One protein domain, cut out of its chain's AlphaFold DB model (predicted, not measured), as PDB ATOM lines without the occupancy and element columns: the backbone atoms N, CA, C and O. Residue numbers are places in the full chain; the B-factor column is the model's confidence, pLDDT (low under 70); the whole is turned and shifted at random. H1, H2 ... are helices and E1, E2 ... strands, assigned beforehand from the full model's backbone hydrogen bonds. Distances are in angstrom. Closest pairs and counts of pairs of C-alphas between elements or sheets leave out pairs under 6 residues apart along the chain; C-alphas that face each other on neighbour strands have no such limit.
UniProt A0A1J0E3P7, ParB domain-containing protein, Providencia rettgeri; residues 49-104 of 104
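What this domain is: This is residues 49 to 104 of the 104 residues of the protein "ParB domain-containing protein" of Providencia rettgeri (UniProt A0A1J0E3P7). A small, strongly twisted sheet of three strands forms a wall, with the long helix H2 running across E2 and E1 near one end of E1 and the short helix H1 grazing the sheet near the other end of E1. The two helices stay apart, and residues 98 to 104, the last turn of H2 and the end of the chain, stick out free. The 56 printed residues hold two named helices and three named strands, in the order E1, E2, H1, E3, H2; the class is mixed, helices and strands. The sheet is mixed, with the order E2, E1, E3. The whole is only just compact, close to loose, with a radius of gyration of the C-alphas of 12.0 A and spans of 34 by 27 by 16 A.

Where its parts are: E1, residues 49 to 54, begins at C-alpha 49 (242.809, 245.927, 182.107) and is 15.8 A long. E2, residues 57 to 62, is 15.3 A long. H1, residues 64 to 72, spans 12.3 A and ends at C-alpha 72 (227.294, 246.873, 183.809). E3, residues 80 to 83, spans 9.5 A. H2, residues 87 to 102, is 22.4 A long and ends at C-alpha 102 (234.754, 266.379, 175.845).

How they stand to each other: E1 is the inner strand, and E2 and E3 are edge strands. The sheet is strongly twisted, but only just: its C-alphas lie up to 4.3 A off the best plane. E1 and E2 form a hairpin, antiparallel at 143 degrees; N 52 and O 59 are 2.8 A apart and N 54 and O 57 are 2.9 A apart. E1 and E3 are parallel at 46 degrees, with N 51 and O 81 at 2.9 A. H2 is on the sheet, making two layers, a helix on one face of a sheet. It lies over E2 and E1 at a height over the sheet of 9.4 A, across the strands, at 81 degrees to E2 on the local plane. The closest C-alphas of E1 and H2 are those of Val 54 and Gly 90, 5.3 A apart. H1 only grazes the sheet, with its residues 64 to 67; the closest C-alphas of E1 and H1 are those of Ile 49 and Arg 66, 7.2 A apart. In H1 and H2 every O i to N i+4 pair is within hydrogen-bond range.

The domain as a whole: The C-alphas farthest apart are those of Ala 73 and Glu 88, 34.8 A. The printed part has no cut and ends at Arg 104, the chain's last residue. No link is long; the link from H1 to E3, seven residues, is short, and the others are tight. The mean pLDDT of the printed part is 73.3; it is under 70 at residues 65, 68 to 70, 72 to 73, 77 to 78 and 100 to 104.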
ATOM      1  N   ILE A  49     242.805 244.671 182.865       76.81
ATOM      2  CA  ILE A  49     242.809 245.927 182.107       76.81
ATOM      3  C   ILE A  49     244.177 246.599 182.237       76.81
ATOM      4  O   ILE A  49     244.757 246.623 183.325       76.81
ATOM      5  N   ASP A  50     244.693 247.155 181.147       79.50
ATOM      6  CA  ASP A  50     245.960 247.880 181.160       79.50
ATOM      7  C   ASP A  50     245.701 249.344 181.491       79.50
ATOM      8  O   ASP A  50     244.930 250.026 180.811       79.50
ATOM      9  N   VAL A  51     246.359 249.842 182.537       79.81
ATOM     10  CA  VAL A  51     246.211 251.223 183.002       79.81
ATOM     11  C   VAL A  51     247.564 251.910 183.128       79.81
ATOM     12  O   VAL A  51     248.545 251.299 183.542       79.81
ATOM     13  N   ALA A  52     247.617 253.200 182.811       79.19
ATOM     14  CA  ALA A  52     248.732 254.076 183.153       79.19
ATOM     15  C   ALA A  52     248.389 254.900 184.392       79.19
ATOM     16  O   ALA A  52     247.276 255.413 184.510       79.19
ATOM     17  N   VAL A  53     249.356 255.086 185.291       75.75
ATOM     18  CA  VAL A  53     249.236 256.052 186.391       75.75
ATOM     19  C   VAL A  53     249.929 257.345 185.984       75.75
ATOM     20  O   VAL A  53     251.141 257.370 185.792       75.75
ATOM     21  N   VAL A  54     249.162 258.429 185.884       75.12
ATOM     22  CA  VAL A  54     249.669 259.760 185.535       75.12
ATOM     23  C   VAL A  54     249.144 260.770 186.546       75.12
ATOM     24  O   VAL A  54     247.935 260.935 186.691       75.12
ATOM     25  N   ASN A  55     250.041 261.453 187.266       70.38
ATOM     26  CA  ASN A  55     249.683 262.453 188.283       70.38
ATOM     27  C   ASN A  55     248.651 261.938 189.315       70.38
ATOM     28  O   ASN A  55     247.717 262.648 189.688       70.38
ATOM     29  N   GLY A  56     248.776 260.671 189.730       70.12
ATOM     30  CA  GLY A  56     247.857 260.025 190.677       70.12
ATOM     31  C   GLY A  56     246.500 259.608 190.092       70.12
ATOM     32  O   GLY A  56     245.653 259.109 190.826       70.12
ATOM     33  N   LYS A  57     246.280 259.780 188.782       72.25
ATOM     34  CA  LYS A  57     245.082 259.312 188.073       72.25
ATOM     35  C   LYS A  57     245.398 258.051 187.280       72.25
ATOM     36  O   LYS A  57     246.423 257.990 186.609       72.25
ATOM     37  N   MET A  58     244.500 257.070 187.332       75.88
ATOM     38  CA  MET A  58     244.566 255.888 186.472       75.88
ATOM     39  C   MET A  58     243.856 256.176 185.148       75.88
ATOM     40  O   MET A  58     242.703 256.611 185.141       75.88
ATOM     41  N   ILE A  59     244.546 255.937 184.039       79.50
ATOM     42  CA  ILE A  59     244.036 256.086 182.676       79.50
ATOM     43  C   ILE A  59     244.019 254.700 182.046       79.50
ATOM     44  O   ILE A  59     245.045 254.027 182.041       79.50
ATOM     45  N   ILE A  60     242.871 254.268 181.529       79.19
ATOM     46  CA  ILE A  60     242.759 252.982 180.834       79.19
ATOM     47  C   ILE A  60     243.443 253.116 179.472       79.19
ATOM     48  O   ILE A  60     243.064 253.968 178.673       79.19
ATOM     49  N   ILE A  61     244.451 252.282 179.226       78.69
ATOM     50  CA  ILE A  61     245.120 252.145 177.930       78.69
ATOM     51  C   ILE A  61     244.355 251.117 177.092       78.69
ATOM     52  O   ILE A  61     243.929 251.422 175.981       78.69
ATOM     53  N   ASP A  62     244.121 249.925 177.652       75.31
ATOM     54  CA  ASP A  62     243.373 248.841 177.011       75.31
ATOM     55  C   ASP A  62     242.383 248.176 177.978       75.31
ATOM     56  O   ASP A  62     242.582 248.133 179.193       75.31
ATOM     57  N   GLY A  63     241.289 247.652 177.422       73.00
ATOM     58  CA  GLY A  63     240.237 246.989 178.190       73.00
ATOM     59  C   GLY A  63     239.024 247.866 178.491       73.00
ATOM     60  O   GLY A  63     238.276 247.573 179.417       73.00
ATOM     61  N   HIS A  64     238.774 248.910 177.694       76.38
ATOM     62  CA  HIS A  64     237.603 249.788 177.827       76.38
ATOM     63  C   HIS A  64     236.268 249.019 177.832       76.38
ATOM     64  O   HIS A  64     235.425 249.262 178.694       76.38
ATOM     65  N   HIS A  65     236.092 248.043 176.932       67.69
ATOM     66  CA  HIS A  65     234.899 247.187 176.914       67.69
ATOM     67  C   HIS A  65     234.815 246.271 178.145       67.69
ATOM     68  O   HIS A  65     233.724 246.082 178.673       67.69
ATOM     69  N   ARG A  66     235.950 245.760 178.648       73.12
ATOM     70  CA  ARG A  66     236.009 244.940 179.874       73.12
ATOM     71  C   ARG A  66     235.658 245.766 181.116       73.12
ATOM     72  O   ARG A  66     234.876 245.318 181.949       73.12
ATOM     73  N   ALA A  67     236.165 246.994 181.210       72.50
ATOM     74  CA  ALA A  67     235.813 247.932 182.272       72.50
ATOM     75  C   ALA A  67     234.325 248.325 182.214       72.50
ATOM     76  O   ALA A  67     233.652 248.393 183.244       72.50
ATOM     77  N   GLU A  68     233.774 248.537 181.014       69.25
ATOM     78  CA  GLU A  68     232.348 248.826 180.845       69.25
ATOM     79  C   GLU A  68     231.462 247.616 181.178       69.25
ATOM     80  O   GLU A  68     230.429 247.776 181.831       69.25
ATOM     81  N   ALA A  69     231.871 246.414 180.771       65.31
ATOM     82  CA  ALA A  69     231.234 245.150 181.116       65.31
ATOM     83  C   ALA A  69     231.178 244.943 182.631       65.31
ATOM     84  O   ALA A  69     230.100 244.727 183.178       65.31
ATOM     85  N   ALA A  70     232.315 245.089 183.314       68.56
ATOM     86  CA  ALA A  70     232.396 244.983 184.765       68.56
ATOM     87  C   ALA A  70     231.471 245.992 185.461       68.56
ATOM     88  O   ALA A  70     230.714 245.623 186.359       68.56
ATOM     89  N   ARG A  71     231.438 247.241 184.971       73.62
ATOM     90  CA  ARG A  71     230.508 248.271 185.455       73.62
ATOM     91  C   ARG A  71     229.045 247.860 185.273       73.62
ATOM     92  O   ARG A  71     228.259 248.022 186.202       73.62
ATOM     93  N   LYS A  72     228.665 247.345 184.097       67.25
ATOM     94  CA  LYS A  72     227.294 246.873 183.809       67.25
ATOM     95  C   LYS A  72     226.912 245.659 184.658       67.25
ATOM     96  O   LYS A  72     225.758 245.548 185.055       67.25
ATOM     97  N   ALA A  73     227.876 244.795 184.958       64.56
ATOM     98  CA  ALA A  73     227.707 243.618 185.800       64.56
ATOM     99  C   ALA A  73     227.725 243.929 187.313       64.56
ATOM    100  O   ALA A  73     227.540 243.024 188.120       64.56
ATOM    101  N   GLY A  74     227.949 245.187 187.720       71.75
ATOM    102  CA  GLY A  74     228.001 245.579 189.133       71.75
ATOM    103  C   GLY A  74     229.251 245.094 189.876       71.75
ATOM    104  O   GLY A  74     229.272 245.083 191.107       71.75
ATOM    105  N   ILE A  75     230.293 244.699 189.144       72.50
ATOM    106  CA  ILE A  75     231.569 244.248 189.700       72.50
ATOM    107  C   ILE A  75     232.340 245.479 190.177       72.50
ATOM    108  O   ILE A  75     232.608 246.394 189.399       72.50
ATOM    109  N   LYS A  76     232.674 245.508 191.470       70.12
ATOM    110  CA  LYS A  76     233.354 246.650 192.103       70.12
ATOM    111  C   LYS A  76     234.873 246.608 191.949       70.12
ATOM    112  O   LYS A  76     235.491 247.665 191.889       70.12
ATOM    113  N   ASP A  77     235.436 245.410 191.822       69.69
ATOM    114  CA  ASP A  77     236.875 245.172 191.782       69.69
ATOM    115  C   ASP A  77     237.236 244.337 190.554       69.69
ATOM    116  O   ASP A  77     236.673 243.265 190.327       69.69
ATOM    117  N   ILE A  78     238.184 244.828 189.757       69.06
ATOM    118  CA  ILE A  78     238.708 244.125 188.583       69.06
ATOM    119  C   ILE A  78     240.236 244.115 188.607       69.06
ATOM    120  O   ILE A  78     240.847 245.073 189.086       69.06
ATOM    121  N   PRO A  79     240.872 243.055 188.085       72.81
ATOM    122  CA  PRO A  79     242.319 243.001 187.987       72.81
ATOM    123  C   PRO A  79     242.825 244.064 187.002       72.81
ATOM    124  O   PRO A  79     242.335 244.181 185.876       72.81
ATOM    125  N   VAL A  80     243.826 244.834 187.434       76.94
ATOM    126  CA  VAL A  80     244.478 245.875 186.631       76.94
ATOM    127  C   VAL A  80     245.970 245.591 186.505       76.94
ATOM    128  O   VAL A  80     246.615 245.162 187.462       76.94
ATOM    129  N   ARG A  81     246.535 245.857 185.329       79.06
ATOM    130  CA  ARG A  81     247.975 245.877 185.087       79.06
ATOM    131  C   ARG A  81     248.422 247.328 184.992       79.06
ATOM    132  O   ARG A  81     248.004 248.057 184.096       79.06
ATOM    133  N   ILE A  82     249.251 247.750 185.942       79.38
ATOM    134  CA  ILE A  82     249.765 249.117 185.992       79.38
ATOM    135  C   ILE A  82     251.027 249.204 185.139       79.38
ATOM    136  O   ILE A  82     252.046 248.593 185.456       79.38
ATOM    137  N   ASN A  83     250.962 250.009 184.087       79.25
ATOM    138  CA  ASN A  83     252.095 250.365 183.252       79.25
ATOM    139  C   ASN A  83     252.656 251.712 183.719       79.25
ATOM    140  O   ASN A  83     251.945 252.718 183.793       79.25
ATOM    141  N   THR A  84     253.947 251.731 184.051       75.50
ATOM    142  CA  THR A  84     254.652 252.981 184.355       75.50
ATOM    143  C   THR A  84     254.985 253.664 183.037       75.50
ATOM    144  O   THR A  84     255.664 253.080 182.196       75.50
ATOM    145  N   VAL A  85     254.501 254.887 182.848       78.81
ATOM    146  CA  VAL A  85     254.747 255.684 181.641       78.81
ATOM    147  C   VAL A  85     255.627 256.881 181.975       78.81
ATOM    148  O   VAL A  85     255.615 257.378 183.103       78.81
ATOM    149  N   THR A  86     256.403 257.355 181.001       80.69
ATOM    150  CA  THR A  86     257.166 258.601 181.159       80.69
ATOM    151  C   THR A  86     256.221 259.796 181.301       80.69
ATOM    152  O   THR A  86     255.053 259.729 180.914       80.69
ATOM    153  N   LYS A  87     256.721 260.919 181.829       74.88
ATOM    154  CA  LYS A  87     255.928 262.148 181.986       74.88
ATOM    155  C   LYS A  87     255.307 262.607 180.660       74.88
ATOM    156  O   LYS A  87     254.126 262.925 180.620       74.88
ATOM    157  N   GLU A  88     256.075 262.565 179.575       79.56
ATOM    158  CA  GLU A  88     255.632 262.971 178.235       79.56
ATOM    159  C   GLU A  88     254.517 262.067 177.694       79.56
ATOM    160  O   GLU A  88     253.503 262.559 177.194       79.56
ATOM    161  N   GLN A  89     254.666 260.746 177.847       75.50
ATOM    162  CA  GLN A  89     253.633 259.773 177.475       75.50
ATOM    163  C   GLN A  89     252.384 259.919 178.350       75.50
ATOM    164  O   GLN A  89     251.265 259.842 177.851       75.50
ATOM    165  N   GLY A  90     252.559 260.172 179.646       76.25
ATOM    166  CA  GLY A  90     251.454 260.412 180.564       76.25
ATOM    167  C   GLY A  90     250.668 261.679 180.222       76.25
ATOM    168  O   GLY A  90     249.438 261.655 180.210       76.25
ATOM    169  N   ASP A  91     251.359 262.769 179.888       77.62
ATOM    170  CA  ASP A  91     250.730 264.023 179.471       77.62
ATOM    171  C   ASP A  91     249.962 263.857 178.149       77.62
ATOM    172  O   ASP A  91     248.889 264.440 177.984       77.62
ATOM    173  N   GLN A  92     250.468 263.034 177.224       77.62
ATOM    174  CA  GLN A  92     249.756 262.670 175.996       77.62
ATOM    175  C   GLN A  92     248.472 261.886 176.298       77.62
ATOM    176  O   GLN A  92     247.397 262.282 175.850       77.62
ATOM    177  N   LEU A  93     248.559 260.846 177.131       77.12
ATOM    178  CA  LEU A  93     247.403 260.044 177.549       77.12
ATOM    179  C   LEU A  93     246.345 260.886 178.279       77.12
ATOM    180  O   LEU A  93     245.147 260.693 178.083       77.12
ATOM    181  N   LEU A  94     246.767 261.848 179.107       77.31
ATOM    182  CA  LEU A  94     245.858 262.776 179.785       77.31
ATOM    183  C   LEU A  94     245.110 263.680 178.803       77.31
ATOM    184  O   LEU A  94     243.909 263.896 178.983       77.31
ATOM    185  N   ARG A  95     245.801 264.206 177.784       79.69
ATOM    186  CA  ARG A  95     245.172 265.015 176.731       79.69
ATOM    187  C   ARG A  95     244.147 264.198 175.956       79.69
ATOM    188  O   ARG A  95     242.997 264.616 175.862       79.69
ATOM    189  N   GLU A  96     244.525 263.009 175.499       77.06
ATOM    190  CA  GLU A  96     243.635 262.115 174.747       77.06
ATOM    191  C   GLU A  96     242.401 261.712 175.568       77.06
ATOM    192  O   GLU A  96     241.271 261.774 175.077       77.06
ATOM    193  N   ALA A  97     242.583 261.382 176.850       70.62
ATOM    194  CA  ALA A  97     241.479 261.055 177.749       70.62
ATOM    195  C   ALA A  97     240.543 262.254 178.000       70.62
ATOM    196  O   ALA A  97     239.322 262.083 178.083       70.62
ATOM    197  N   ALA A  98     241.090 263.469 178.118       72.88
ATOM    198  CA  ALA A  98     240.302 264.689 178.273       72.88
ATOM    199  C   ALA A  98     239.503 265.017 177.001       72.88
ATOM    200  O   ALA A  98     238.314 265.325 177.088       72.88
ATOM    201  N   GLU A  99     240.117 264.885 175.824       75.19
ATOM    202  CA  GLU A  99     239.457 265.090 174.531       75.19
ATOM    203  C   GLU A  99     238.342 264.068 174.282       75.19
ATOM    204  O   GLU A  99     237.234 264.440 173.893       75.19
ATOM    205  N   ALA A 100     238.587 262.787 174.569       65.56
ATOM    206  CA  ALA A 100     237.578 261.735 174.445       65.56
ATOM    207  C   ALA A 100     236.371 261.965 175.370       65.56
ATOM    208  O   ALA A 100     235.249 261.587 175.030       65.56
ATOM    209  N   ARG A 101     236.586 262.598 176.532       61.97
ATOM    210  CA  ARG A 101     235.523 262.969 177.475       61.97
ATOM    211  C   ARG A 101     234.748 264.211 177.034       61.97
ATOM    212  O   ARG A 101     233.561 264.275 177.314       61.97
ATOM    213  N   ALA A 102     235.392 265.162 176.356       65.81
ATOM    214  CA  ALA A 102     234.754 266.379 175.845       65.81
ATOM    215  C   ALA A 102     233.887 266.142 174.592       65.81
ATOM    216  O   ALA A 102     233.036 266.966 174.275       65.81
ATOM    217  N   ARG A 103     234.100 265.029 173.875       59.06
ATOM    218  CA  ARG A 103     233.288 264.619 172.711       59.06
ATOM    219  C   ARG A 103     232.022 263.821 173.068       59.06
ATOM    220  O   ARG A 103     231.337 263.367 172.153       59.06
ATOM    221  N   ARG A 104     231.742 263.597 174.353       48.81
ATOM    222  CA  ARG A 104     230.534 262.918 174.853       48.81
ATOM    223  C   ARG A 104     229.598 263.926 175.494       48.81
ATOM    224  O   ARG A 104     228.376 263.721 175.355       48.81
TER     225      ARG A 104